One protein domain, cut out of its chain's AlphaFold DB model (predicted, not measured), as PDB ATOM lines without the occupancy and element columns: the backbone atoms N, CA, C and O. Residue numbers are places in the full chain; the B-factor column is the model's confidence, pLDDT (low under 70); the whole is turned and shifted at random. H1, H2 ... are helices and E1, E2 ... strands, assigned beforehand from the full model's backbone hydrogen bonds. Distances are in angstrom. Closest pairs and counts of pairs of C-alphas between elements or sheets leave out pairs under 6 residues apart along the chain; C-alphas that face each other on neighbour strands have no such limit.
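AT A GLANCE: This is residues 351 to 556 of the 753 residues of an uncharacterized protein of Acidobacteria bacterium 13_1_40CM_4_69_4 (UniProt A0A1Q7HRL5). A twisted wall of five long strands, E4, E7, E2, E1 and E12, has smaller pieces gathered over one face and round its ends, while its other face is largely bare. Residues 495 to 501 run along the covered face, the small three-stranded sheet E3, E6 and E5 folds round beyond the E4 edge with the hairpin E10 and E11 next to it, and H2 and H3 lie past one end of the wall, where residues 408 to 413 stick out. The printed part has 206 residues, with three named helices and 13 named strands in the order E1 E2 E3 H1 H2 H3 E4 E5 E6 E7 E8 E9 E10 E11 E12 E13; its class is mixed, helices and strands. The largest sheet, in the order E4, E7, E2, E1, E12, is mixed, with E1 and E12 parallel. The whole is compact, with a radius of gyration of the C-alphas of 17.9 A and spans of 49 by 46 by 30 A.

IN THESE COORDINATES: In the largest sheet, E4 is residues 429 to 437, 24.1 A; E7 is 467 to 477, 31.0 A; E2 is 367 to 377, 30.9 A; E1 is 353 to 362, 28.1 A; and E12 is 525 to 533, 24.6 A. E1 begins at C-alpha 353 (22.882, 119.588, 100.307). The three-stranded sheet holds E3, residues 384 to 390, 16.7 A; E6, 453 to 462, 20.0 A; and E5, 448 to 450. E4 bends by 51 degrees at residue 433 and E6 by 102 degrees at residue 459. Short strands are E8, 486 to 488; E9, 491 to 494; E10, 503 to 505; E11, 508 to 510; and E13, 538 to 541, which ends at C-alpha 541 (19.590, 137.186, 93.210). The helices are H1, 392 to 396; H2, 402 to 405; and H3, 412 to 424, 18.2 A, beginning at C-alpha 412 (23.492, 131.432, 60.672).

HOW THE PARTS SIT: In the largest sheet E4 and E12 are the edge strands. E2 and E1 form an antiparallel hairpin, with N 358 and O 371 2.9 A apart. E7 is antiparallel to E2, with N 472 and O 372 at 2.9 A, and to E4, with N 475 and O 431 at 2.9 A. E1 and E12 are parallel at 13 degrees, with N 530 and O 357 at 2.7 A. E13 pairs with no named strand. H1 only grazes this sheet; its closest C-alphas to E4 are those of Asn 394 and Ser 429, 4.4 A. In the smaller sheet E6 is antiparallel to E3, with N 387 and O 456 at 2.8 A, and forms a hairpin with E5, with N 455 and O 448 at 2.8 A. Residues 389 to 390 of E3 pair antiparallel with residues 500 to 501. The closest C-alphas of E3 and E11 are those of Lys 388 and Trp 509, 7.6 A. E10 and E11 form a hairpin, with N 505 and O 508 at 2.9 A, and so do E8 and E9, with N 488 and O 491 at 2.9 A. H1 and H2 touch only at the corner, with the C-alphas of Ala 395 and Tyr 403 closest at 5.5 A. H3 is apart from H1, and only just apart from H2, at 8.2 A. In H3 every O i to N i+4 pair is within hydrogen-bond range; H1 has 0 of 1 such pairs but 2 of 2 O i to N i+3 pairs, and H2 is too short for an O i to N i+4 pair.

THE WHOLE: The C-alphas farthest apart are those of Ser 410 and Gly 439, 52.5 A. The printed part has no cut. The link E11 to E12, 14 residues, is long. Residues 542 to 556 have no named element. The mean pLDDT of the printed part is 92.7; residue 439 is under 70.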
ATOM      1  N   ARG A 351      16.389 118.464 101.827       91.19
ATOM      2  CA  ARG A 351      17.584 119.323 101.886       91.19
ATOM      3  C   ARG A 351      18.869 118.508 102.075       91.19
ATOM      4  O   ARG A 351      19.481 118.543 103.141       91.19
ATOM      5  N   VAL A 352      19.228 117.700 101.079       94.94
ATOM      6  CA  VAL A 352      20.389 116.787 101.172       94.94
ATOM      7  C   VAL A 352      21.726 117.507 100.994       94.94
ATOM      8  O   VAL A 352      22.765 116.954 101.345       94.94
ATOM      9  N   VAL A 353      21.698 118.753 100.516       97.06
ATOM     10  CA  VAL A 353      22.882 119.588 100.307       97.06
ATOM     11  C   VAL A 353      22.693 120.994 100.889       97.06
ATOM     12  O   VAL A 353      21.592 121.547 100.901       97.06
ATOM     13  N   SER A 354      23.766 121.602 101.384       97.88
ATOM     14  CA  SER A 354      23.801 123.021 101.743       97.88
ATOM     15  C   SER A 354      25.064 123.687 101.225       97.88
ATOM     16  O   SER A 354      26.147 123.127 101.387       97.88
ATOM     17  N   TYR A 355      24.911 124.896 100.699       98.56
ATOM     18  CA  TYR A 355      25.968 125.734 100.156       98.56
ATOM     19  C   TYR A 355      26.112 126.997 101.011       98.56
ATOM     20  O   TYR A 355      25.135 127.722 101.221       98.56
ATOM     21  N   ASP A 356      27.323 127.266 101.488       98.69
ATOM     22  CA  ASP A 356      27.731 128.578 101.996       98.69
ATOM     23  C   ASP A 356      28.764 129.149 101.028       98.69
ATOM     24  O   ASP A 356      29.834 128.564 100.876       98.69
ATOM     25  N   ILE A 357      28.414 130.216 100.312       98.75
ATOM     26  CA  ILE A 357      29.195 130.758  99.199       98.75
ATOM     27  C   ILE A 357      29.564 132.207  99.508       98.75
ATOM     28  O   ILE A 357      28.701 133.016  99.838       98.75
ATOM     29  N   GLU A 358      30.826 132.576  99.310       98.56
ATOM     30  CA  GLU A 358      31.260 133.971  99.252       98.56
ATOM     31  C   GLU A 358      31.860 134.250  97.876       98.56
ATOM     32  O   GLU A 358      32.810 133.585  97.466       98.56
ATOM     33  N   ALA A 359      31.313 135.238  97.167       98.44
ATOM     34  CA  ALA A 359      31.727 135.581  95.814       98.44
ATOM     35  C   ALA A 359      31.907 137.089  95.623       98.44
ATOM     36  O   ALA A 359      31.271 137.908  96.295       98.44
ATOM     37  N   SER A 360      32.792 137.461  94.700       98.12
ATOM     38  CA  SER A 360      33.087 138.854  94.352       98.12
ATOM     39  C   SER A 360      33.108 139.040  92.838       98.12
ATOM     40  O   SER A 360      33.804 138.298  92.146       98.12
ATOM     41  N   LEU A 361      32.373 140.034  92.334       97.94
ATOM     42  CA  LEU A 361      32.395 140.434  90.925       97.94
ATOM     43  C   LEU A 361      33.453 141.514  90.686       97.94
ATOM     44  O   LEU A 361      33.424 142.576  91.309       97.94
ATOM     45  N   ASP A 362      34.317 141.259  89.709       96.81
ATOM     46  CA  ASP A 362      35.214 142.223  89.082       96.81
ATOM     47  C   ASP A 362      34.701 142.527  87.658       96.81
ATOM     48  O   ASP A 362      34.924 141.734  86.730       96.81
ATOM     49  N   PRO A 363      33.991 143.657  87.452       94.81
ATOM     50  CA  PRO A 363      33.430 143.995  86.144       94.81
ATOM     51  C   PRO A 363      34.484 144.268  85.069       94.81
ATOM     52  O   PRO A 363      34.238 144.004  83.885       94.81
ATOM     53  N   GLU A 364      35.649 144.797  85.455       93.19
ATOM     54  CA  GLU A 364      36.721 145.157  84.525       93.19
ATOM     55  C   GLU A 364      37.351 143.900  83.935       93.19
ATOM     56  O   GLU A 364      37.464 143.767  82.712       93.19
ATOM     57  N   ARG A 365      37.677 142.929  84.793       95.12
ATOM     58  CA  ARG A 365      38.239 141.639  84.378       95.12
ATOM     59  C   ARG A 365      37.176 140.652  83.894       95.12
ATOM     60  O   ARG A 365      37.536 139.671  83.244       95.12
ATOM     61  N   ARG A 366      35.888 140.930  84.133       95.38
ATOM     62  CA  ARG A 366      34.742 140.033  83.869       95.38
ATOM     63  C   ARG A 366      34.858 138.727  84.655       95.38
ATOM     64  O   ARG A 366      34.569 137.655  84.128       95.38
ATOM     65  N   LEU A 367      35.340 138.822  85.888       97.25
ATOM     66  CA  LEU A 367      35.608 137.672  86.740       97.25
ATOM     67  C   LEU A 367      34.651 137.652  87.923       97.25
ATOM     68  O   LEU A 367      34.365 138.688  88.520       97.25
ATOM     69  N   VAL A 368      34.202 136.454  88.274       98.44
ATOM     70  CA  VAL A 368      33.583 136.161  89.562       98.44
ATOM     71  C   VAL A 368      34.503 135.195  90.289       98.44
ATOM     72  O   VAL A 368      34.645 134.045  89.877       98.44
ATOM     73  N   SER A 369      35.154 135.669  91.343       98.44
ATOM     74  CA  SER A 369      35.981 134.831  92.216       98.44
ATOM     75  C   SER A 369      35.136 134.377  93.394       98.44
ATOM     76  O   SER A 369      34.393 135.187  93.958       98.44
ATOM     77  N   GLY A 370      35.234 133.104  93.764       98.12
ATOM     78  CA  GLY A 370      34.390 132.530  94.800       98.12
ATOM     79  C   GLY A 370      35.077 131.454  95.623       98.12
ATOM     80  O   GLY A 370      36.023 130.799  95.183       98.12
ATOM     81  N   ARG A 371      34.561 131.284  96.835       98.44
ATOM     82  CA  ARG A 371      34.808 130.127  97.686       98.44
ATOM     83  C   ARG A 371      33.487 129.622  98.231       98.44
ATOM     84  O   ARG A 371      32.588 130.419  98.510       98.44
ATOM     85  N   GLU A 372      33.380 128.319  98.413       98.31
ATOM     86  CA  GLU A 372      32.185 127.704  98.961       98.31
ATOM     87  C   GLU A 372      32.523 126.592  99.934       98.31
ATOM     88  O   GLU A 372      33.521 125.889  99.793       98.31
ATOM     89  N   THR A 373      31.645 126.420 100.912       98.50
ATOM     90  CA  THR A 373      31.553 125.195 101.686       98.50
ATOM     91  C   THR A 373      30.263 124.472 101.334       98.50
ATOM     92  O   THR A 373      29.166 124.993 101.541       98.50
ATOM     93  N   ILE A 374      30.403 123.233 100.882       98.25
ATOM     94  CA  ILE A 374      29.305 122.323 100.584       98.25
ATOM     95  C   ILE A 374      29.226 121.295 101.701       98.25
ATOM     96  O   ILE A 374      30.212 120.631 102.014       98.25
ATOM     97  N   VAL A 375      28.048 121.130 102.294       97.81
ATOM     98  CA  VAL A 375      27.748 119.996 103.175       97.81
ATOM     99  C   VAL A 375      26.721 119.129 102.471       97.81
ATOM    100  O   VAL A 375      25.607 119.575 102.217       97.81
ATOM    101  N   TYR A 376      27.106 117.899 102.153       96.81
ATOM    102  CA  TYR A 376      26.270 116.921 101.467       96.81
ATOM    103  C   TYR A 376      26.008 115.720 102.372       96.81
ATOM    104  O   TYR A 376      26.935 115.202 103.001       96.81
ATOM    105  N   ARG A 377      24.762 115.248 102.411       96.50
ATOM    106  CA  ARG A 377      24.348 114.015 103.084       96.50
ATOM    107  C   ARG A 377      23.971 112.975 102.038       96.50
ATOM    108  O   ARG A 377      23.026 113.180 101.286       96.50
ATOM    109  N   ASN A 378      24.648 111.830 102.061       96.50
ATOM    110  CA  ASN A 378      24.320 110.709 101.190       96.50
ATOM    111  C   ASN A 378      23.042 110.020 101.691       96.50
ATOM    112  O   ASN A 378      23.097 109.251 102.648       96.50
ATOM    113  N   ASP A 379      21.894 110.293 101.073       94.44
ATOM    114  CA  ASP A 379      20.620 109.642 101.408       94.44
ATOM    115  C   ASP A 379      20.315 108.406 100.539       94.44
ATOM    116  O   ASP A 379      19.240 107.813 100.654       94.44
ATOM    117  N   THR A 380      21.283 107.978  99.722       95.94
ATOM    118  CA  THR A 380      21.204 106.768  98.896       95.94
ATOM    119  C   THR A 380      21.633 105.519  99.674       95.94
ATOM    120  O   THR A 380      22.198 105.588 100.768       95.94
ATOM    121  N   ARG A 381      21.394 104.342  99.091       96.56
ATOM    122  CA  ARG A 381      21.827 103.039  99.625       96.56
ATOM    123  C   ARG A 381      23.251 102.663  99.215       96.56
ATOM    124  O   ARG A 381      23.793 101.697  99.752       96.56
ATOM    125  N   ALA A 382      23.854 103.394  98.281       96.06
ATOM    126  CA  ALA A 382      25.196 103.128  97.787       96.06
ATOM    127  C   ALA A 382      26.232 104.024  98.493       96.06
ATOM    128  O   ALA A 382      25.975 105.206  98.722       96.06
ATOM    129  N   PRO A 383      27.428 103.510  98.834       96.00
ATOM    130  CA  PRO A 383      28.517 104.365  99.289       96.00
ATOM    131  C   PRO A 383      29.031 105.236  98.129       96.00
ATOM    132  O   PRO A 383      29.321 104.729  97.045       96.00
ATOM    133  N   MET A 384      29.182 106.537  98.369       95.88
ATOM    134  CA  MET A 384      29.656 107.505  97.374       95.88
ATOM    135  C   MET A 384      31.187 107.592  97.410       95.88
ATOM    136  O   MET A 384      31.756 107.968  98.432       95.88
ATOM    137  N   GLN A 385      31.864 107.211  96.323       96.06
ATOM    138  CA  GLN A 385      33.332 107.052  96.284       96.06
ATOM    139  C   GLN A 385      34.085 108.266  95.724       96.06
ATOM    140  O   GLN A 385      35.294 108.395  95.898       96.06
ATOM    141  N   ASP A 386      33.388 109.148  95.031       96.50
ATOM    142  CA  ASP A 386      33.925 110.352  94.419       96.50
ATOM    143  C   ASP A 386      32.920 111.494  94.575       96.50
ATOM    144  O   ASP A 386      31.790 111.278  94.994       96.50
ATOM    145  N   LEU A 387      33.344 112.720  94.296       96.75
ATOM    146  CA  LEU A 387      32.467 113.876  94.145       96.75
ATOM    147  C   LEU A 387      32.408 114.235  92.664       96.75
ATOM    148  O   LEU A 387      33.438 114.200  91.979       96.75
ATOM    149  N   LYS A 388      31.226 114.602  92.171       98.06
ATOM    150  CA  LYS A 388      31.046 115.098  90.806       98.06
ATOM    151  C   LYS A 388      30.452 116.493  90.842       98.06
ATOM    152  O   LYS A 388      29.459 116.713  91.526       98.06
ATOM    153  N   PHE A 389      31.036 117.407  90.082       98.38
ATOM    154  CA  PHE A 389      30.565 118.781  89.966       98.38
ATOM    155  C   PHE A 389      30.271 119.126  88.514       98.38
ATOM    156  O   PHE A 389      31.016 118.735  87.614       98.38
ATOM    157  N   HIS A 390      29.228 119.915  88.297       98.12
ATOM    158  CA  HIS A 390      29.001 120.612  87.047       98.12
ATOM    159  C   HIS A 390      29.778 121.929  87.034       98.12
ATOM    160  O   HIS A 390      29.640 122.779  87.911       98.12
ATOM    161  N   LEU A 391      30.592 122.086  85.994       98.06
ATOM    162  CA  LEU A 391      31.401 123.254  85.665       98.06
ATOM    163  C   LEU A 391      30.855 123.907  84.387       98.06
ATOM    164  O   LEU A 391      31.560 124.049  83.387       98.06
ATOM    165  N   TYR A 392      29.570 124.266  84.397       96.75
ATOM    166  CA  TYR A 392      28.842 124.776  83.229       96.75
ATOM    167  C   TYR A 392      29.525 125.930  82.468       96.75
ATOM    168  O   TYR A 392      29.454 125.909  81.237       96.75
ATOM    169  N   PRO A 393      30.252 126.881  83.097       96.88
ATOM    170  CA  PRO A 393      30.932 127.949  82.364       96.88
ATOM    171  C   PRO A 393      31.987 127.440  81.368       96.88
ATOM    172  O   PRO A 393      32.274 128.122  80.385       96.88
ATOM    173  N   ASN A 394      32.518 126.222  81.546       97.25
ATOM    174  CA  ASN A 394      33.438 125.608  80.581       97.25
ATOM    175  C   ASN A 394      32.793 125.325  79.217       97.25
ATOM    176  O   ASN A 394      33.517 125.228  78.223       97.25
ATOM    177  N   ALA A 395      31.458 125.299  79.124       95.06
ATOM    178  CA  ALA A 395      30.746 125.245  77.849       95.06
ATOM    179  C   ALA A 395      31.134 126.400  76.911       95.06
ATOM    180  O   ALA A 395      31.093 126.237  75.691       95.06
ATOM    181  N   PHE A 396      31.547 127.544  77.463       93.88
ATOM    182  CA  PHE A 396      31.906 128.751  76.720       93.88
ATOM    183  C   PHE A 396      33.420 128.928  76.537       93.88
ATOM    184  O   PHE A 396      33.854 130.006  76.129       93.88
ATOM    185  N   SER A 397      34.225 127.902  76.829       92.56
ATOM    186  CA  SER A 397      35.693 128.009  76.842       92.56
ATOM    187  C   SER A 397      36.332 128.001  75.460       92.56
ATOM    188  O   SER A 397      37.433 128.519  75.284       92.56
ATOM    189  N   ASN A 398      35.665 127.397  74.477       87.75
ATOM    190  CA  ASN A 398      36.123 127.276  73.097       87.75
ATOM    191  C   ASN A 398      35.001 126.699  72.214       87.75
ATOM    192  O   ASN A 398      33.929 126.339  72.690       87.75
ATOM    193  N   THR A 399      35.267 126.542  70.917       85.81
ATOM    194  CA  THR A 399      34.333 125.954  69.940       85.81
ATOM    195  C   THR A 399      34.184 124.427  70.020       85.81
ATOM    196  O   THR A 399      33.390 123.858  69.273       85.81
ATOM    197  N   HIS A 400      34.971 123.739  70.850       85.06
ATOM    198  CA  HIS A 400      35.040 122.276  70.924       85.06
ATOM    199  C   HIS A 400      34.206 121.661  72.052       85.06
ATOM    200  O   HIS A 400      34.032 120.439  72.037       85.06
ATOM    201  N   SER A 401      33.672 122.461  72.983       88.81
ATOM    202  CA  SER A 401      32.763 121.964  74.024       88.81
ATOM    203  C   SER A 401      31.554 121.252  73.410       88.81
ATOM    204  O   SER A 401      31.151 121.521  72.268       88.81
ATOM    205  N   VAL A 402      30.949 120.316  74.145       91.69
ATOM    206  CA  VAL A 402      29.704 119.653  73.722       91.69
ATOM    207  C   VAL A 402      28.625 120.691  73.409       91.69
ATOM    208  O   VAL A 402      27.972 120.598  72.366       91.69
ATOM    209  N   TYR A 403      28.520 121.724  74.242       91.56
ATOM    210  CA  TYR A 403      27.594 122.836  74.069       91.56
ATOM    211  C   TYR A 403      27.776 123.561  72.725       91.56
ATOM    212  O   TYR A 403      26.827 123.692  71.947       91.56
ATOM    213  N   MET A 404      29.002 123.997  72.411       86.69
ATOM    214  CA  MET A 404      29.280 124.798  71.212       86.69
ATOM    215  C   MET A 404      29.182 123.980  69.925       86.69
ATOM    216  O   MET A 404      28.698 124.481  68.909       86.69
ATOM    217  N   ARG A 405      29.542 122.692  69.969       86.25
ATOM    218  CA  ARG A 405      29.327 121.769  68.841       86.25
ATOM    219  C   ARG A 405      27.847 121.494  68.564       86.25
ATOM    220  O   ARG A 405      27.513 121.055  67.467       86.25
ATOM    221  N   GLY A 406      26.968 121.774  69.526       84.62
ATOM    222  CA  GLY A 406      25.517 121.668  69.378       84.62
ATOM    223  C   GLY A 406      24.880 122.749  68.497       84.62
ATOM    224  O   GLY A 406      23.683 122.659  68.222       84.62
ATOM    225  N   VAL A 407      25.630 123.767  68.047       79.31
ATOM    226  CA  VAL A 407      25.112 124.818  67.154       79.31
ATOM    227  C   VAL A 407      24.861 124.242  65.751       79.31
ATOM    228  O   VAL A 407      25.809 123.833  65.076       79.31
ATOM    229  N   PRO A 408      23.607 124.215  65.258       76.06
ATOM    230  CA  PRO A 408      23.325 123.696  63.927       76.06
ATOM    231  C   PRO A 408      23.933 124.585  62.840       76.06
ATOM    232  O   PRO A 408      23.774 125.803  62.873       76.06
ATOM    233  N   TRP A 409      24.486 123.977  61.786       71.19
ATOM    234  CA  TRP A 409      24.977 124.702  60.600       71.19
ATOM    235  C   TRP A 409      23.914 125.576  59.917       71.19
ATOM    236  O   TRP A 409      24.221 126.448  59.116       71.19
ATOM    237  N   SER A 410      22.639 125.306  60.197       70.44
ATOM    238  CA  SER A 410      21.505 126.069  59.692       70.44
ATOM    239  C   SER A 410      21.200 127.357  60.452       70.44
ATOM    240  O   SER A 410      20.404 128.151  59.955       70.44
ATOM    241  N   ASP A 411      21.757 127.533  61.650       71.00
ATOM    242  CA  ASP A 411      21.526 128.688  62.517       71.00
ATOM    243  C   ASP A 411      22.615 129.751  62.290       71.00
ATOM    244  O   ASP A 411      23.492 129.989  63.121       71.00
ATOM    245  N   GLU A 412      22.565 130.374  61.108       70.31
ATOM    246  CA  GLU A 412      23.492 131.432  60.672       70.31
ATOM    247  C   GLU A 412      23.650 132.578  61.698       70.31
ATOM    248  O   GLU A 412      24.784 132.999  61.942       70.31
ATOM    249  N   PRO A 413      22.581 133.089  62.354       70.56
ATOM    250  CA  PRO A 413      22.732 134.107  63.393       70.56
ATOM    251  C   PRO A 413      23.595 133.651  64.574       70.56
ATOM    252  O   PRO A 413      24.455 134.409  65.034       70.56
ATOM    253  N   THR A 414      23.386 132.429  65.072       77.69
ATOM    254  CA  THR A 414      24.167 131.882  66.190       77.69
ATOM    255  C   THR A 414      25.605 131.590  65.773       77.69
ATOM    256  O   THR A 414      26.525 131.941  66.514       77.69
ATOM    257  N   LEU A 415      25.826 131.035  64.578       73.62
ATOM    258  CA  LEU A 415      27.171 130.842  64.024       73.62
ATOM    259  C   LEU A 415      27.932 132.164  63.923       73.62
ATOM    260  O   LEU A 415      29.068 132.252  64.376       73.62
ATOM    261  N   GLY A 416      27.286 133.226  63.435       75.88
ATOM    262  CA  GLY A 416      27.899 134.551  63.369       75.88
ATOM    263  C   GLY A 416      28.267 135.131  64.743       75.88
ATOM    264  O   GLY A 416      29.234 135.890  64.853       75.88
ATOM    265  N   ARG A 417      27.532 134.783  65.813       78.56
ATOM    266  CA  ARG A 417      27.925 135.121  67.195       78.56
ATOM    267  C   ARG A 417      29.129 134.297  67.652       78.56
ATOM    268  O   ARG A 417      30.047 134.872  68.227       78.56
ATOM    269  N   LEU A 418      29.153 133.000  67.350       78.00
ATOM    270  CA  LEU A 418      30.251 132.100  67.711       78.00
ATOM    271  C   LEU A 418      31.564 132.478  67.012       78.00
ATOM    272  O   LEU A 418      32.595 132.611  67.666       78.00
ATOM    273  N   GLU A 419      31.525 132.729  65.701       78.75
ATOM    274  CA  GLU A 419      32.673 133.219  64.926       78.75
ATOM    275  C   GLU A 419      33.225 134.525  65.503       78.75
ATOM    276  O   GLU A 419      34.436 134.746  65.535       78.75
ATOM    277  N   ARG A 420      32.333 135.397  65.981       77.31
ATOM    278  CA  ARG A 420      32.726 136.646  66.624       77.31
ATOM    279  C   ARG A 420      33.409 136.407  67.967       77.31
ATOM    280  O   ARG A 420      34.480 136.968  68.172       77.31
ATOM    281  N   MET A 421      32.838 135.566  68.831       81.56
ATOM    282  CA  MET A 421      33.483 135.190  70.094       81.56
ATOM    283  C   MET A 421      34.885 134.631  69.860       81.56
ATOM    284  O   MET A 421      35.830 135.049  70.524       81.56
ATOM    285  N   ALA A 422      35.027 133.753  68.862       79.81
ATOM    286  CA  ALA A 422      36.308 133.173  68.488       79.81
ATOM    287  C   ALA A 422      37.311 134.223  68.002       79.81
ATOM    288  O   ALA A 422      38.463 134.212  68.426       79.81
ATOM    289  N   ARG A 423      36.875 135.161  67.153       82.06
ATOM    290  CA  ARG A 423      37.723 136.249  66.647       82.06
ATOM    291  C   ARG A 423      38.167 137.217  67.745       82.06
ATOM    292  O   ARG A 423      39.273 137.735  67.678       82.06
ATOM    293  N   GLU A 424      37.300 137.491  68.714       83.00
ATOM    294  CA  GLU A 424      37.548 138.454  69.795       83.00
ATOM    295  C   GLU A 424      38.199 137.824  71.031       83.00
ATOM    296  O   GLU A 424      38.582 138.545  71.949       83.00
ATOM    297  N   GLY A 425      38.293 136.493  71.089       83.75
ATOM    298  CA  GLY A 425      38.737 135.779  72.285       83.75
ATOM    299  C   GLY A 425      37.838 136.041  73.498       83.75
ATOM    300  O   GLY A 425      38.309 136.014  74.633       83.75
ATOM    301  N   SER A 426      36.551 136.329  73.284       88.94
ATOM    302  CA  SER A 426      35.595 136.700  74.338       88.94
ATOM    303  C   SER A 426      34.922 135.483  74.991       88.94
ATOM    304  O   SER A 426      33.713 135.464  75.232       88.94
ATOM    305  N   TRP A 427      35.744 134.470  75.265       92.75
ATOM    306  CA  TRP A 427      35.377 133.197  75.879       92.75
ATOM    307  C   TRP A 427      35.084 133.317  77.376       92.75
ATOM    308  O   TRP A 427      35.428 134.314  78.014       92.75
ATOM    309  N   GLY A 428      34.455 132.279  77.920       94.50
ATOM    310  CA  GLY A 428      34.173 132.119  79.342       94.50
ATOM    311  C   GLY A 428      34.624 130.753  79.839       94.50
ATOM    312  O   GLY A 428      34.785 129.825  79.056       94.50
ATOM    313  N   SER A 429      34.877 130.618  81.130       97.19
ATOM    314  CA  SER A 429      35.373 129.367  81.712       97.19
ATOM    315  C   SER A 429      35.248 129.403  83.223       97.19
ATOM    316  O   SER A 429      35.169 130.483  83.799       97.19
ATOM    317  N   ILE A 430      35.329 128.248  83.872       98.44
ATOM    318  CA  ILE A 430      35.501 128.152  85.319       98.44
ATOM    319  C   ILE A 430      36.779 127.377  85.629       98.44
ATOM    320  O   ILE A 430      37.036 126.304  85.082       98.44
ATOM    321  N   LYS A 431      37.599 127.935  86.514       98.12
ATOM    322  CA  LYS A 431      38.820 127.310  87.005       98.12
ATOM    323  C   LYS A 431      38.665 127.039  88.490       98.12
ATOM    324  O   LYS A 431      38.631 127.974  89.281       98.12
ATOM    325  N   VAL A 432      38.625 125.763  88.856       98.38
ATOM    326  CA  VAL A 432      38.718 125.335  90.254       98.38
ATOM    327  C   VAL A 432      40.189 125.333  90.656       98.38
ATOM    328  O   VAL A 432      41.028 124.743  89.976       98.38
ATOM    329  N   SER A 433      40.505 126.056  91.723       97.62
ATOM    330  CA  SER A 433      41.866 126.252  92.230       97.62
ATOM    331  C   SER A 433      42.180 125.400  93.455       97.62
ATOM    332  O   SER A 433      43.340 125.036  93.633       97.62
ATOM    333  N   ALA A 434      41.163 125.037  94.239       97.50
ATOM    334  CA  ALA A 434      41.318 124.213  95.427       97.50
ATOM    335  C   ALA A 434      40.068 123.361  95.688       97.50
ATOM    336  O   ALA A 434      38.947 123.825  95.463       97.50
ATOM    337  N   VAL A 435      40.265 122.130  96.170       97.62
ATOM    338  CA  VAL A 435      39.214 121.244  96.696       97.62
ATOM    339  C   VAL A 435      39.717 120.562  97.968       97.62
ATOM    340  O   VAL A 435      40.620 119.726  97.912       97.62
ATOM    341  N   HIS A 436      39.099 120.861  99.107       96.12
ATOM    342  CA  HIS A 436      39.477 120.326 100.417       96.12
ATOM    343  C   HIS A 436      38.314 119.599 101.099       96.12
ATOM    344  O   HIS A 436      37.154 119.966 100.931       96.12
ATOM    345  N   LEU A 437      38.609 118.574 101.902       93.25
ATOM    346  CA  LEU A 437      37.635 117.964 102.817       93.25
ATOM    347  C   LEU A 437      37.746 118.553 104.227       93.25
ATOM    348  O   LEU A 437      38.835 118.919 104.677       93.25
ATOM    349  N   ALA A 438      36.642 118.521 104.975       76.00
ATOM    350  CA  ALA A 438      36.647 118.788 106.410       76.00
ATOM    351  C   ALA A 438      37.574 117.801 107.140       76.00
ATOM    352  O   ALA A 438      37.291 116.607 107.230       76.00
ATOM    353  N   GLY A 439      38.712 118.311 107.612       69.44
ATOM    354  CA  GLY A 439      39.847 117.521 108.103       69.44
ATOM    355  C   GLY A 439      41.188 117.901 107.462       69.44
ATOM    356  O   GLY A 439      42.223 117.414 107.905       69.44
ATOM    357  N   GLY A 440      41.184 118.780 106.450       76.00
ATOM    358  CA  GLY A 440      42.389 119.356 105.837       76.00
ATOM    359  C   GLY A 440      42.985 118.531 104.694       76.00
ATOM    360  O   GLY A 440      44.051 118.873 104.190       76.00
ATOM    361  N   ALA A 441      42.321 117.450 104.268       89.19
ATOM    362  CA  ALA A 441      42.772 116.670 103.119       89.19
ATOM    363  C   ALA A 441      42.572 117.469 101.823       89.19
ATOM    364  O   ALA A 441      41.441 117.795 101.464       89.19
ATOM    365  N   ASP A 442      43.669 117.750 101.123       95.19
ATOM    366  CA  ASP A 442      43.674 118.383  99.806       95.19
ATOM    367  C   ASP A 442      43.458 117.335  98.703       95.19
ATOM    368  O   ASP A 442      44.225 116.376  98.562       95.19
ATOM    369  N   LEU A 443      42.376 117.499  97.941       95.56
ATOM    370  CA  LEU A 443      41.998 116.642  96.818       95.56
ATOM    371  C   LEU A 443      42.218 117.319  95.459       95.56
ATOM    372  O   LEU A 443      41.913 116.714  94.431       95.56
ATOM    373  N   THR A 444      42.766 118.535  95.426       95.62
ATOM    374  CA  THR A 444      42.895 119.362  94.216       95.62
ATOM    375  C   THR A 444      43.624 118.627  93.096       95.62
ATOM    376  O   THR A 444      43.144 118.576  91.967       95.62
ATOM    377  N   SER A 445      44.740 117.959  93.403       95.94
ATOM    378  CA  SER A 445      45.525 117.216  92.403       95.94
ATOM    379  C   SER A 445      44.838 115.946  91.886       95.94
ATOM    380  O   SER A 445      45.337 115.323  90.951       95.94
ATOM    381  N   ARG A 446      43.737 115.515  92.516       95.94
ATOM    382  CA  ARG A 446      42.934 114.358  92.092       95.94
ATOM    383  C   ARG A 446      41.763 114.756  91.199       95.94
ATOM    384  O   ARG A 446      41.124 113.870  90.637       95.94
ATOM    385  N   ALA A 447      41.461 116.049  91.095       96.88
ATOM    386  CA  ALA A 447      40.370 116.538  90.274       96.88
ATOM    387  C   ALA A 447      40.675 116.322  88.784       96.88
ATOM    388  O   ALA A 447      41.717 116.732  88.277       96.88
ATOM    389  N   VAL A 448      39.739 115.694  88.076       97.44
ATOM    390  CA  VAL A 448      39.785 115.508  86.623       97.44
ATOM    391  C   VAL A 448      38.591 116.224  86.019       97.44
ATOM    392  O   VAL A 448      37.453 115.936  86.388       97.44
ATOM    393  N   VAL A 449      38.848 117.152  85.101       96.88
ATOM    394  CA  VAL A 449      37.807 117.894  84.382       96.88
ATOM    395  C   VAL A 449      37.683 117.339  82.969       96.88
ATOM    396  O   VAL A 449      38.673 117.280  82.240       96.88
ATOM    397  N   ASP A 450      36.467 116.963  82.593       95.75
ATOM    398  CA  ASP A 450      36.076 116.601  81.234       95.75
ATOM    399  C   ASP A 450      34.915 117.502  80.792       95.75
ATOM    400  O   ASP A 450      33.818 117.450  81.349       95.75
ATOM    401  N   ASP A 451      35.188 118.381  79.827       94.19
ATOM    402  CA  ASP A 451      34.284 119.434  79.349       94.19
ATOM    403  C   ASP A 451      33.680 120.270  80.504       94.19
ATOM    404  O   ASP A 451      34.368 121.093  81.119       94.19
ATOM    405  N   THR A 452      32.408 120.043  80.839       96.88
ATOM    406  CA  THR A 452      31.685 120.739  81.914       96.88
ATOM    407  C   THR A 452      31.472 119.882  83.161       96.88
ATOM    408  O   THR A 452      30.586 120.193  83.957       96.88
ATOM    409  N   VAL A 453      32.211 118.788  83.337       97.94
ATOM    410  CA  VAL A 453      32.084 117.886  84.491       97.94
ATOM    411  C   VAL A 453      33.439 117.718  85.164       97.94
ATOM    412  O   VAL A 453      34.429 117.381  84.523       97.94
ATOM    413  N   MET A 454      33.486 117.914  86.479       98.44
ATOM    414  CA  MET A 454      34.660 117.640  87.302       98.44
ATOM    415  C   MET A 454      34.418 116.423  88.185       98.44
ATOM    416  O   MET A 454      33.392 116.324  88.852       98.44
ATOM    417  N   SER A 455      35.384 115.512  88.218       98.25
ATOM    418  CA  SER A 455      35.400 114.315  89.054       98.25
ATOM    419  C   SER A 455      36.510 114.396  90.090       98.25
ATOM    420  O   SER A 455      37.663 114.598  89.722       98.25
ATOM    421  N   VAL A 456      36.190 114.179  91.366       97.81
ATOM    422  CA  VAL A 456      37.159 114.223  92.470       97.81
ATOM    423  C   VAL A 456      37.079 112.930  93.291       97.81
ATOM    424  O   VAL A 456      36.183 112.790  94.125       97.81
ATOM    425  N   PRO A 457      37.981 111.957  93.072       96.88
ATOM    426  CA  PRO A 457      38.031 110.723  93.855       96.88
ATOM    427  C   PRO A 457      38.288 110.976  95.347       96.88
ATOM    428  O   PRO A 457      39.260 111.647  95.715       96.88
ATOM    429  N   LEU A 458      37.455 110.396  96.215       94.44
ATOM    430  CA  LEU A 458      37.607 110.501  97.665       94.44
ATOM    431  C   LEU A 458      38.620 109.476  98.188       94.44
ATOM    432  O   LEU A 458      38.756 108.375  97.662       94.44
ATOM    433  N   SER A 459      39.322 109.822  99.271       89.38
ATOM    434  CA  SER A 459      40.200 108.870  99.978       89.38
ATOM    435  C   SER A 459      39.422 107.813 100.767       89.38
ATOM    436  O   SER A 459      39.953 106.739 101.032       89.38
ATOM    437  N   ALA A 460      38.184 108.120 101.156       91.62
ATOM    438  CA  ALA A 460      37.268 107.214 101.833       91.62
ATOM    439  C   ALA A 460      35.839 107.474 101.326       91.62
ATOM    440  O   ALA A 460      35.469 108.645 101.188       91.62
ATOM    441  N   PRO A 461      35.032 106.433 101.050       94.88
ATOM    442  CA  PRO A 461      33.660 106.626 100.597       94.88
ATOM    443  C   PRO A 461      32.783 107.284 101.667       94.88
ATOM    444  O   PRO A 461      32.933 106.999 102.855       94.88
ATOM    445  N   VAL A 462      31.804 108.087 101.248       95.56
ATOM    446  CA  VAL A 462      30.722 108.555 102.125       95.56
ATOM    447  C   VAL A 462      29.674 107.441 102.223       95.56
ATOM    448  O   VAL A 462      29.003 107.157 101.223       95.56
ATOM    449  N   PRO A 463      29.517 106.775 103.381       96.81
ATOM    450  CA  PRO A 463      28.572 105.670 103.514       96.81
ATOM    451  C   PRO A 463      27.117 106.158 103.397       96.81
ATOM    452  O   PRO A 463      26.862 107.353 103.573       96.81
ATOM    453  N   PRO A 464      26.152 105.255 103.147       97.38
ATOM    454  CA  PRO A 464      24.724 105.554 103.274       97.38
ATOM    455  C   PRO A 464      24.399 106.230 104.613       97.38
ATOM    456  O   PRO A 464      24.832 105.769 105.669       97.38
ATOM    457  N   GLY A 465      23.670 107.346 104.574       95.81
ATOM    458  CA  GLY A 465      23.364 108.193 105.734       95.81
ATOM    459  C   GLY A 465      24.527 109.062 106.234       95.81
ATOM    460  O   GLY A 465      24.317 109.916 107.095       95.81
ATOM    461  N   GLY A 466      25.741 108.874 105.707       96.12
ATOM    462  CA  GLY A 466      26.923 109.671 106.025       96.12
ATOM    463  C   GLY A 466      26.892 111.064 105.396       96.12
ATOM    464  O   GLY A 466      26.001 111.410 104.618       96.12
ATOM    465  N   SER A 467      27.880 111.894 105.729       95.81
ATOM    466  CA  SER A 467      28.003 113.244 105.171       95.81
ATOM    467  C   SER A 467      29.438 113.577 104.785       95.81
ATOM    468  O   SER A 467      30.383 113.087 105.400       95.81
ATOM    469  N   ALA A 468      29.585 114.437 103.781       94.81
ATOM    470  CA  ALA A 468      30.843 115.060 103.401       94.81
ATOM    471  C   ALA A 468      30.713 116.576 103.509       94.81
ATOM    472  O   ALA A 468      29.706 117.153 103.101       94.81
ATOM    473  N   ARG A 469      31.752 117.215 104.045       97.00
ATOM    474  CA  ARG A 469      31.924 118.664 103.994       97.00
ATOM    475  C   ARG A 469      33.131 118.961 103.117       97.00
ATOM    476  O   ARG A 469      34.217 118.447 103.387       97.00
ATOM    477  N   VAL A 470      32.903 119.739 102.069       97.00
ATOM    478  CA  VAL A 470      33.855 120.027 100.998       97.00
ATOM    479  C   VAL A 470      34.004 121.535 100.885       97.00
ATOM    480  O   VAL A 470      33.006 122.248 100.904       97.00
ATOM    481  N   GLU A 471      35.233 122.011 100.776       97.81
ATOM    482  CA  GLU A 471      35.556 123.415 100.541       97.81
ATOM    483  C   GLU A 471      36.152 123.543  99.140       97.81
ATOM    484  O   GLU A 471      37.051 122.779  98.782       97.81
ATOM    485  N   VAL A 472      35.619 124.456  98.331       98.38
ATOM    486  CA  VAL A 472      36.021 124.643  96.931       98.38
ATOM    487  C   VAL A 472      36.306 126.119  96.678       98.38
ATOM    488  O   VAL A 472      35.521 126.979  97.069       98.38
ATOM    489  N   GLU A 473      37.415 126.415  96.002       98.56
ATOM    490  CA  GLU A 473      37.773 127.771  95.565       98.56
ATOM    491  C   GLU A 473      37.869 127.827  94.040       98.56
ATOM    492  O   GLU A 473      38.501 126.962  93.420       98.56
ATOM    493  N   TRP A 474      37.286 128.850  93.415       98.69
ATOM    494  CA  TRP A 474      37.252 128.972  91.957       98.69
ATOM    495  C   TRP A 474      37.270 130.415  91.451       98.69
ATOM    496  O   TRP A 474      36.983 131.380  92.162       98.69
ATOM    497  N   GLU A 475      37.548 130.537  90.157       98.62
ATOM    498  CA  GLU A 475      37.337 131.753  89.378       98.62
ATOM    499  C   GLU A 475      36.511 131.433  88.130       98.62
ATOM    500  O   GLU A 475      36.852 130.529  87.363       98.62
ATOM    501  N   THR A 476      35.449 132.202  87.901       98.69
ATOM    502  CA  THR A 476      34.613 132.128  86.699       98.69
ATOM    503  C   THR A 476      34.848 133.356  85.828       98.69
ATOM    504  O   THR A 476      34.569 134.483  86.233       98.69
ATOM    505  N   LEU A 477      35.343 133.136  84.612       97.75
ATOM    506  CA  LEU A 477      35.441 134.138  83.557       97.75
ATOM    507  C   LEU A 477      34.124 134.198  82.791       97.75
ATOM    508  O   LEU A 477      33.702 133.212  82.183       97.75
ATOM    509  N   LEU A 478      33.493 135.367  82.799       96.44
ATOM    510  CA  LEU A 478      32.230 135.600  82.115       96.44
ATOM    511  C   LEU A 478      32.487 135.870  80.624       96.44
ATOM    512  O   LEU A 478      33.231 136.803  80.287       96.44
ATOM    513  N   PRO A 479      31.869 135.091  79.714       93.25
ATOM    514  CA  PRO A 479      32.006 135.323  78.284       93.25
ATOM    515  C   PRO A 479      31.308 136.625  77.882       93.25
ATOM    516  O   PRO A 479      30.489 137.187  78.616       93.25
ATOM    517  N   ARG A 480      31.552 137.081  76.652       88.50
ATOM    518  CA  ARG A 480      30.568 137.958  76.002       88.50
ATOM    519  C   ARG A 480      29.245 137.196  75.906       88.50
ATOM    520  O   ARG A 480      29.264 136.040  75.485       88.50
ATOM    521  N   THR A 481      28.126 137.829  76.266       84.06
ATOM    522  CA  THR A 481      26.827 137.140  76.303       84.06
ATOM    523  C   THR A 481      26.524 136.482  74.955       84.06
ATOM    524  O   THR A 481      26.363 137.145  73.925       84.06
ATOM    525  N   PHE A 482      26.479 135.152  74.974       78.19
ATOM    526  CA  PHE A 482      26.164 134.303  73.826       78.19
ATOM    527  C   PHE A 482      24.807 133.633  74.013       78.19
ATOM    528  O   PHE A 482      23.977 133.659  73.101       78.19
ATOM    529  N   HIS A 483      24.614 133.047  75.196       77.81
ATOM    530  CA  HIS A 483      23.402 132.391  75.667       77.81
ATOM    531  C   HIS A 483      23.516 132.180  77.189       77.81
ATOM    532  O   HIS A 483      24.606 131.831  77.639       77.81
ATOM    533  N   ARG A 484      22.420 132.345  77.948       82.62
ATOM    534  CA  ARG A 484      22.267 132.082  79.404       82.62
ATOM    535  C   ARG A 484      23.149 132.865  80.390       82.62
ATOM    536  O   ARG A 484      22.670 133.193  81.463       82.62
ATOM    537  N   MET A 485      24.412 133.138  80.072       90.06
ATOM    538  CA  MET A 485      25.343 133.862  80.939       90.06
ATOM    539  C   MET A 485      26.264 134.788  80.140       90.06
ATOM    540  O   MET A 485      26.480 134.595  78.934       90.06
ATOM    541  N   GLY A 486      26.878 135.744  80.831       91.56
ATOM    542  CA  GLY A 486      27.941 136.581  80.289       91.56
ATOM    543  C   GLY A 486      27.765 138.065  80.575       91.56
ATOM    544  O   GLY A 486      27.023 138.472  81.464       91.56
ATOM    545  N   ARG A 487      28.503 138.877  79.819       89.88
ATOM    546  CA  ARG A 487      28.466 140.339  79.895       89.88
ATOM    547  C   ARG A 487      27.900 140.957  78.619       89.88
ATOM    548  O   ARG A 487      28.419 140.714  77.519       89.88
ATOM    549  N   TRP A 488      26.950 141.874  78.796       85.50
ATOM    550  CA  TRP A 488      26.469 142.793  77.768       85.50
ATOM    551  C   TRP A 488      26.563 144.248  78.241       85.50
ATOM    552  O   TRP A 488      25.740 144.729  79.018       85.50
ATOM    553  N   GLY A 489      27.571 144.981  77.760       85.75
ATOM    554  CA  GLY A 489      27.835 146.335  78.249       85.75
ATOM    555  C   GLY A 489      28.147 146.319  79.748       85.75
ATOM    556  O   GLY A 489      29.118 145.692  80.156       85.75
ATOM    557  N   GLU A 490      27.314 146.970  80.556       89.25
ATOM    558  CA  GLU A 490      27.435 147.018  82.024       89.25
ATOM    559  C   GLU A 490      26.455 146.082  82.750       89.25
ATOM    560  O   GLU A 490      26.269 146.207  83.958       89.25
ATOM    561  N   HIS A 491      25.826 145.165  82.013       91.75
ATOM    562  CA  HIS A 491      24.946 144.126  82.534       91.75
ATOM    563  C   HIS A 491      25.681 142.779  82.564       91.75
ATOM    564  O   HIS A 491      26.349 142.413  81.588       91.75
ATOM    565  N   PHE A 492      25.556 142.060  83.676       94.44
ATOM    566  CA  PHE A 492      26.205 140.780  83.937       94.44
ATOM    567  C   PHE A 492      25.169 139.729  84.337       94.44
ATOM    568  O   PHE A 492      24.607 139.812  85.425       94.44
ATOM    569  N   ASP A 493      25.009 138.719  83.486       93.19
ATOM    570  CA  ASP A 493      24.214 137.517  83.730       93.19
ATOM    571  C   ASP A 493      25.099 136.455  84.389       93.19
ATOM    572  O   ASP A 493      25.965 135.857  83.732       93.19
ATOM    573  N   ILE A 494      24.917 136.226  85.690       96.12
ATOM    574  CA  ILE A 494      25.784 135.356  86.489       96.12
ATOM    575  C   ILE A 494      24.992 134.109  86.884       96.12
ATOM    576  O   ILE A 494      24.489 133.947  87.997       96.12
ATOM    577  N   MET A 495      24.894 133.213  85.902       93.00
ATOM    578  CA  MET A 495      24.112 131.981  85.956       93.00
ATOM    579  C   MET A 495      25.025 130.761  85.879       93.00
ATOM    580  O   MET A 495      26.028 130.798  85.163       93.00
ATOM    581  N   GLN A 496      24.684 129.678  86.590       94.69
ATOM    582  CA  GLN A 496      25.478 128.436  86.606       94.69
ATOM    583  C   GLN A 496      26.980 128.671  86.869       94.69
ATOM    584  O   GLN A 496      27.850 128.072  86.246       94.69
ATOM    585  N   TRP A 497      27.293 129.622  87.745       97.00
ATOM    586  CA  TRP A 497      28.580 130.320  87.806       97.00
ATOM    587  C   TRP A 497      29.560 129.756  88.847       97.00
ATOM    588  O   TRP A 497      30.675 130.269  88.976       97.00
ATOM    589  N   PHE A 498      29.144 128.733  89.593       98.44
ATOM    590  CA  PHE A 498      29.894 128.085  90.670       98.44
ATOM    591  C   PHE A 498      29.979 126.562  90.442       98.44
ATOM    592  O   PHE A 498      29.173 126.024  89.673       98.44
ATOM    593  N   PRO A 499      30.939 125.852  91.069       98.31
ATOM    594  CA  PRO A 499      31.015 124.391  91.026       98.31
ATOM    595  C   PRO A 499      29.807 123.733  91.714       98.31
ATOM    596  O   PRO A 499      29.789 123.477  92.911       98.31
ATOM    597  N   LYS A 500      28.770 123.402  90.947       97.38
ATOM    598  CA  LYS A 500      27.548 122.808  91.508       97.38
ATOM    599  C   LYS A 500      27.694 121.298  91.660       97.38
ATOM    600  O   LYS A 500      28.014 120.623  90.682       97.38
ATOM    601  N   LEU A 501      27.446 120.749  92.851       97.50
ATOM    602  CA  LEU A 501      27.474 119.297  93.062       97.50
ATOM    603  C   LEU A 501      26.382 118.631  92.206       97.50
ATOM    604  O   LEU A 501      25.239 119.085  92.188       97.50
ATOM    605  N   ALA A 502      26.745 117.578  91.478       97.06
ATOM    606  CA  ALA A 502      25.809 116.788  90.685       97.06
ATOM    607  C   ALA A 502      24.903 115.925  91.586       97.06
ATOM    608  O   ALA A 502      25.147 115.796  92.784       97.06
ATOM    609  N   VAL A 503      23.878 115.293  91.012       96.44
ATOM    610  CA  VAL A 503      22.964 114.426  91.775       96.44
ATOM    611  C   VAL A 503      23.505 112.996  91.825       96.44
ATOM    612  O   VAL A 503      23.753 112.378  90.780       96.44
ATOM    613  N   PHE A 504      23.656 112.444  93.031       96.62
ATOM    614  CA  PHE A 504      24.005 111.038  93.246       96.62
ATOM    615  C   PHE A 504      22.758 110.230  93.607       96.62
ATOM    616  O   PHE A 504      22.035 110.559  94.540       96.62
ATOM    617  N   THR A 505      22.504 109.150  92.871       94.81
ATOM    618  CA  THR A 505      21.328 108.289  93.060       94.81
ATOM    619  C   THR A 505      21.744 106.852  93.371       94.81
ATOM    620  O   THR A 505      22.894 106.470  93.156       94.81
ATOM    621  N   ASP A 506      20.793 106.004  93.775       94.19
ATOM    622  CA  ASP A 506      21.011 104.550  93.894       94.19
ATOM    623  C   ASP A 506      21.523 103.904  92.586       94.19
ATOM    624  O   ASP A 506      22.144 102.843  92.621       94.19
ATOM    625  N   ALA A 507      21.262 104.529  91.432       92.50
ATOM    626  CA  ALA A 507      21.733 104.088  90.119       92.50
ATOM    627  C   ALA A 507      23.080 104.721  89.707       92.50
ATOM    628  O   ALA A 507      23.547 104.493  88.591       92.50
ATOM    629  N   GLY A 508      23.698 105.518  90.581       93.44
ATOM    630  CA  GLY A 508      24.917 106.276  90.316       93.44
ATOM    631  C   GLY A 508      24.665 107.758  90.023       93.44
ATOM    632  O   GLY A 508      23.593 108.305  90.289       93.44
ATOM    633  N   TRP A 509      25.694 108.414  89.491       95.56
ATOM    634  CA  TRP A 509      25.721 109.852  89.226       95.56
ATOM    635  C   TRP A 509      24.903 110.272  87.999       95.56
ATOM    636  O   TRP A 509      24.951 109.622  86.952       95.56
ATOM    637  N   ARG A 510      24.235 111.424  88.094       95.44
ATOM    638  CA  ARG A 510      23.678 112.165  86.953       95.44
ATOM    639  C   ARG A 510      24.640 113.286  86.572       95.44
ATOM    640  O   ARG A 510      24.647 114.330  87.201       95.44
ATOM    641  N   ILE A 511      25.487 113.029  85.576       94.38
ATOM    642  CA  ILE A 511      26.627 113.890  85.197       94.38
ATOM    643  C   ILE A 511      26.656 114.182  83.698       94.38
ATOM    644  O   ILE A 511      27.694 114.097  83.044       94.38
ATOM    645  N   HIS A 512      25.496 114.486  83.128       92.44
ATOM    646  CA  HIS A 512      25.416 114.866  81.722       92.44
ATOM    647  C   HIS A 512      26.259 116.131  81.469       92.44
ATOM    648  O   HIS A 512      26.175 117.080  82.257       92.44
ATOM    649  N   PRO A 513      27.085 116.172  80.404       92.25
ATOM    650  CA  PRO A 513      27.763 117.402  80.019       92.25
ATOM    651  C   PRO A 513      26.729 118.445  79.589       92.25
ATOM    652  O   PRO A 513      25.575 118.124  79.299       92.25
ATOM    653  N   PHE A 514      27.134 119.709  79.525       93.38
ATOM    654  CA  PHE A 514      26.203 120.770  79.186       93.38
ATOM    655  C   PHE A 514      25.821 120.712  77.703       93.38
ATOM    656  O   PHE A 514      26.590 121.124  76.830       93.38
ATOM    657  N   TYR A 515      24.622 120.216  77.401       90.94
ATOM    658  CA  TYR A 515      24.077 120.249  76.051       90.94
ATOM    659  C   TYR A 515      23.356 121.572  75.787       90.94
ATOM    660  O   TYR A 515      22.784 122.196  76.674       90.94
ATOM    661  N   ARG A 516      23.356 122.004  74.522       84.88
ATOM    662  CA  ARG A 516      22.782 123.299  74.125       84.88
ATOM    663  C   ARG A 516      21.290 123.450  74.432       84.88
ATOM    664  O   ARG A 516      20.849 124.563  74.686       84.88
ATOM    665  N   TYR A 517      20.547 122.351  74.337       82.50
ATOM    666  CA  TYR A 517      19.091 122.299  74.504       82.50
ATOM    667  C   TYR A 517      18.677 121.496  75.741       82.50
ATOM    668  O   TYR A 517      17.542 121.043  75.812       82.50
ATOM    669  N   SER A 518      19.614 121.236  76.655       81.44
ATOM    670  CA  SER A 518      19.285 120.689  77.967       81.44
ATOM    671  C   SER A 518      19.239 121.818  78.982       81.44
ATOM    672  O   SER A 518      19.946 122.824  78.838       81.44
ATOM    673  N   GLU A 519      18.487 121.590  80.041       87.12
ATOM    674  CA  GLU A 519      18.496 122.426  81.230       87.12
ATOM    675  C   GLU A 519      19.213 121.714  82.378       87.12
ATOM    676  O   GLU A 519      20.219 121.030  82.144       87.12
ATOM    677  N   PHE A 520      18.787 121.936  83.618       91.75
ATOM    678  CA  PHE A 520      19.587 121.638  84.800       91.75
ATOM    679  C   PHE A 520      18.890 120.637  85.714       91.75
ATOM    680  O   PHE A 520      17.675 120.639  85.861       91.75
ATOM    681  N   PHE A 521      19.679 119.795  86.378       93.75
ATOM    682  CA  PHE A 521      19.179 118.880  87.395       93.75
ATOM    683  C   PHE A 521      20.099 118.914  88.613       93.75
ATOM    684  O   PHE A 521      21.311 118.737  88.480       93.75
ATOM    685  N   ALA A 522      19.529 119.188  89.784       95.06
ATOM    686  CA  ALA A 522      20.272 119.382  91.022       95.06
ATOM    687  C   ALA A 522      19.428 119.000  92.246       95.06
ATOM    688  O   ALA A 522      18.198 118.987  92.201       95.06
ATOM    689  N   ASP A 523      20.107 118.697  93.351       95.50
ATOM    690  CA  ASP A 523      19.462 118.376  94.620       95.50
ATOM    691  C   ASP A 523      18.917 119.622  95.320       95.50
ATOM    692  O   ASP A 523      19.560 120.674  95.374       95.50
ATOM    693  N   PHE A 524      17.752 119.477  95.953       96.50
ATOM    694  CA  PHE A 524      17.222 120.511  96.833       96.50
ATOM    695  C   PHE A 524      18.117 120.722  98.051       96.50
ATOM    696  O   PHE A 524      18.526 119.774  98.736       96.50
ATOM    697  N   GLY A 525      18.332 121.992  98.382       96.00
ATOM    698  CA  GLY A 525      19.214 122.380  99.460       96.00
ATOM    699  C   GLY A 525      18.915 123.738 100.073       96.00
ATOM    700  O   GLY A 525      17.812 124.285  99.995       96.00
ATOM    701  N   THR A 526      19.931 124.267 100.745       97.81
ATOM    702  CA  THR A 526      19.929 125.643 101.251       97.81
ATOM    703  C   THR A 526      21.153 126.378 100.747       97.81
ATOM    704  O   THR A 526      22.242 125.811 100.753       97.81
ATOM    705  N   PHE A 527      20.974 127.636 100.377       98.56
ATOM    706  CA  PHE A 527      22.022 128.515  99.882       98.56
ATOM    707  C   PHE A 527      22.146 129.711 100.822       98.56
ATOM    708  O   PHE A 527      21.166 130.411 101.080       98.56
ATOM    709  N   ASN A 528      23.341 129.921 101.361       98.62
ATOM    710  CA  ASN A 528      23.743 131.129 102.068       98.62
ATOM    711  C   ASN A 528      24.838 131.806 101.237       98.62
ATOM    712  O   ASN A 528      25.983 131.373 101.274       98.62
ATOM    713  N   VAL A 529      24.486 132.808 100.430       98.81
ATOM    714  CA  VAL A 529      25.386 133.365  99.408       98.81
ATOM    715  C   VAL A 529      25.696 134.821  99.702       98.81
ATOM    716  O   VAL A 529      24.834 135.687  99.592       98.81
ATOM    717  N   THR A 530      26.941 135.109 100.051       98.75
ATOM    718  CA  THR A 530      27.460 136.461 100.253       98.75
ATOM    719  C   THR A 530      28.071 136.984  98.961       98.75
ATOM    720  O   THR A 530      29.110 136.502  98.512       98.75
ATOM    721  N   LEU A 531      27.439 137.997  98.376       98.56
ATOM    722  CA  LEU A 531      27.865 138.640  97.136       98.56
ATOM    723  C   LEU A 531      28.536 139.981  97.436       98.56
ATOM    724  O   LEU A 531      27.991 140.799  98.179       98.56
ATOM    725  N   ASN A 532      29.701 140.220  96.832       98.06
ATOM    726  CA  ASN A 532      30.387 141.510  96.826       98.06
ATOM    727  C   ASN A 532      30.391 142.065  95.392       98.06
ATOM    728  O   ASN A 532      30.933 141.440  94.480       98.06
ATOM    729  N   ALA A 533      29.806 143.244  95.188       96.56
ATOM    730  CA  ALA A 533      29.765 143.919  93.888       96.56
ATOM    731  C   ALA A 533      29.985 145.434  94.045       96.56
ATOM    732  O   ALA A 533      29.771 145.968  95.139       96.56
ATOM    733  N   PRO A 534      30.409 146.170  93.003       95.69
ATOM    734  CA  PRO A 534      30.575 147.620  93.111       95.69
ATOM    735  C   PRO A 534      29.255 148.335  93.444       95.69
ATOM    736  O   PRO A 534      28.172 147.894  93.062       95.69
ATOM    737  N   ARG A 535      29.335 149.438  94.202       94.38
ATOM    738  CA  ARG A 535      28.161 150.093  94.826       94.38
ATOM    739  C   ARG A 535      27.144 150.653  93.841       94.38
ATOM    740  O   ARG A 535      25.987 150.839  94.210       94.38
ATOM    741  N   ASP A 536      27.591 150.980  92.644       93.25
ATOM    742  CA  ASP A 536      26.789 151.568  91.583       93.25
ATOM    743  C   ASP A 536      26.069 150.525  90.719       93.25
ATOM    744  O   ASP A 536      25.307 150.905  89.834       93.25
ATOM    745  N   TYR A 537      26.248 149.230  90.998       95.12
ATOM    746  CA  TYR A 537      25.463 148.168  90.379       95.12
ATOM    747  C   TYR A 537      24.213 147.877  91.205       95.12
ATOM    748  O   TYR A 537      24.250 147.712  92.429       95.12
ATOM    749  N   VAL A 538      23.090 147.749  90.506       95.38
ATOM    750  CA  VAL A 538      21.923 147.035  91.011       95.38
ATOM    751  C   VAL A 538      22.256 145.548  91.021       95.38
ATOM    752  O   VAL A 538      22.664 145.010  89.997       95.38
ATOM    753  N   VAL A 539      22.066 144.901  92.172       96.75
ATOM    754  CA  VAL A 539      22.237 143.455  92.352       96.75
ATOM    755  C   VAL A 539      20.959 142.881  92.948       96.75
ATOM    756  O   VAL A 539      20.485 143.353  93.983       96.75
ATOM    757  N   GLU A 540      20.416 141.860  92.299       97.44
ATOM    758  CA  GLU A 540      19.386 140.975  92.839       97.44
ATOM    759  C   GLU A 540      19.759 139.526  92.495       97.44
ATOM    760  O   GLU A 540      20.557 139.261  91.593       97.44
ATOM    761  N   ALA A 541      19.217 138.591  93.267       98.12
ATOM    762  CA  ALA A 541      19.590 137.186  93.210       98.12
ATOM    763  C   ALA A 541      18.428 136.289  93.640       98.12
ATOM    764  O   ALA A 541      17.450 136.756  94.237       98.12
ATOM    765  N   THR A 542      18.581 134.990  93.400       98.38
ATOM    766  CA  THR A 542      17.838 133.944  94.102       98.38
ATOM    767  C   THR A 542      17.927 134.163  95.619       98.38
ATOM    768  O   THR A 542      18.987 134.463  96.168       98.38
ATOM    769  N   GLY A 543      16.811 133.982  96.324       97.19
ATOM    770  CA  GLY A 543      16.761 134.106  97.782       97.19
ATOM    771  C   GLY A 543      16.421 135.499  98.309       97.19
ATOM    772  O   GLY A 543      16.149 136.453  97.578       97.19
ATOM    773  N   VAL A 544      16.381 135.595  99.636       97.88
ATOM    774  CA  VAL A 544      16.034 136.807 100.383       97.88
ATOM    775  C   VAL A 544      17.315 137.530 100.806       97.88
ATOM    776  O   VAL A 544      18.144 136.904 101.471       97.88
ATOM    777  N   PRO A 545      17.494 138.816 100.451       97.62
ATOM    778  CA  PRO A 545      18.655 139.592 100.865       97.62
ATOM    779  C   PRO A 545      18.583 139.928 102.354       97.62
ATOM    780  O   PRO A 545      17.531 140.310 102.871       97.62
ATOM    781  N   GLY A 546      19.719 139.827 103.033       96.44
ATOM    782  CA  GLY A 546      19.956 140.453 104.325       96.44
ATOM    783  C   GLY A 546      20.304 141.935 104.191       96.44
ATOM    784  O   GLY A 546      20.327 142.503 103.095       96.44
ATOM    785  N   GLU A 547      20.617 142.560 105.324       95.31
ATOM    786  CA  GLU A 547      21.038 143.959 105.343       95.31
ATOM    787  C   GLU A 547      22.365 144.148 104.586       95.31
ATOM    788  O   GLU A 547      23.338 143.429 104.854       95.31
ATOM    789  N   PRO A 548      22.434 145.107 103.644       95.00
ATOM    790  CA  PRO A 548      23.670 145.440 102.955       95.00
ATOM    791  C   PRO A 548      24.739 145.963 103.911       95.00
ATOM    792  O   PRO A 548      24.468 146.780 104.788       95.00
ATOM    793  N   GLN A 549      25.977 145.552 103.676       95.00
ATOM    794  CA  GLN A 549      27.150 145.933 104.454       95.00
ATOM    795  C   GLN A 549      28.241 146.494 103.538       95.00
ATOM    796  O   GLN A 549      28.219 146.311 102.316       95.00
ATOM    797  N   GLU A 550      29.213 147.185 104.128       93.88
ATOM    798  CA  GLU A 550      30.418 147.572 103.398       93.88
ATOM    799  C   GLU A 550      31.291 146.341 103.155       93.88
ATOM    800  O   GLU A 550      31.627 145.601 104.078       93.88
ATOM    801  N   GLY A 551      31.622 146.105 101.890       91.00
ATOM    802  CA  GLY A 551      32.504 145.029 101.471       91.00
ATOM    803  C   GLY A 551      33.948 145.498 101.260       91.00
ATOM    804  O   GLY A 551      34.249 146.698 101.304       91.00
ATOM    805  N   PRO A 552      34.863 144.554 100.986       86.94
ATOM    806  CA  PRO A 552      36.254 144.851 100.661       86.94
ATOM    807  C   PRO A 552      36.375 145.804  99.466       86.94
ATOM    808  O   PRO A 552      35.557 145.766  98.544       86.94
ATOM    809  N   GLY A 553      37.398 146.663  99.469       84.44
ATOM    810  CA  GLY A 553      37.680 147.556  98.338       84.44
ATOM    811  C   GLY A 553      36.559 148.553  98.018       84.44
ATOM    812  O   GLY A 553      36.462 149.017  96.888       84.44
ATOM    813  N   GLY A 554      35.683 148.859  98.984       86.31
ATOM    814  CA  GLY A 554      34.558 149.775  98.787       86.31
ATOM    815  C   GLY A 554      33.353 149.156  98.074       86.31
ATOM    816  O   GLY A 554      32.442 149.896  97.706       86.31
ATOM    817  N   THR A 555      33.307 147.832  97.904       94.38
ATOM    818  CA  THR A 555      32.142 147.115  97.357       94.38
ATOM    819  C   THR A 555      30.936 147.157  98.304       94.38
ATOM    820  O   THR A 555      31.041 147.504  99.483       94.38
ATOM    821  N   ARG A 556      29.757 146.819  97.777       96.19
ATOM    822  CA  ARG A 556      28.556 146.507  98.550       96.19
ATOM    823  C   ARG A 556      28.507 144.997  98.772       96.19
ATOM    824  O   ARG A 556      28.513 144.238  97.803       96.19
TER     825      ARG A 556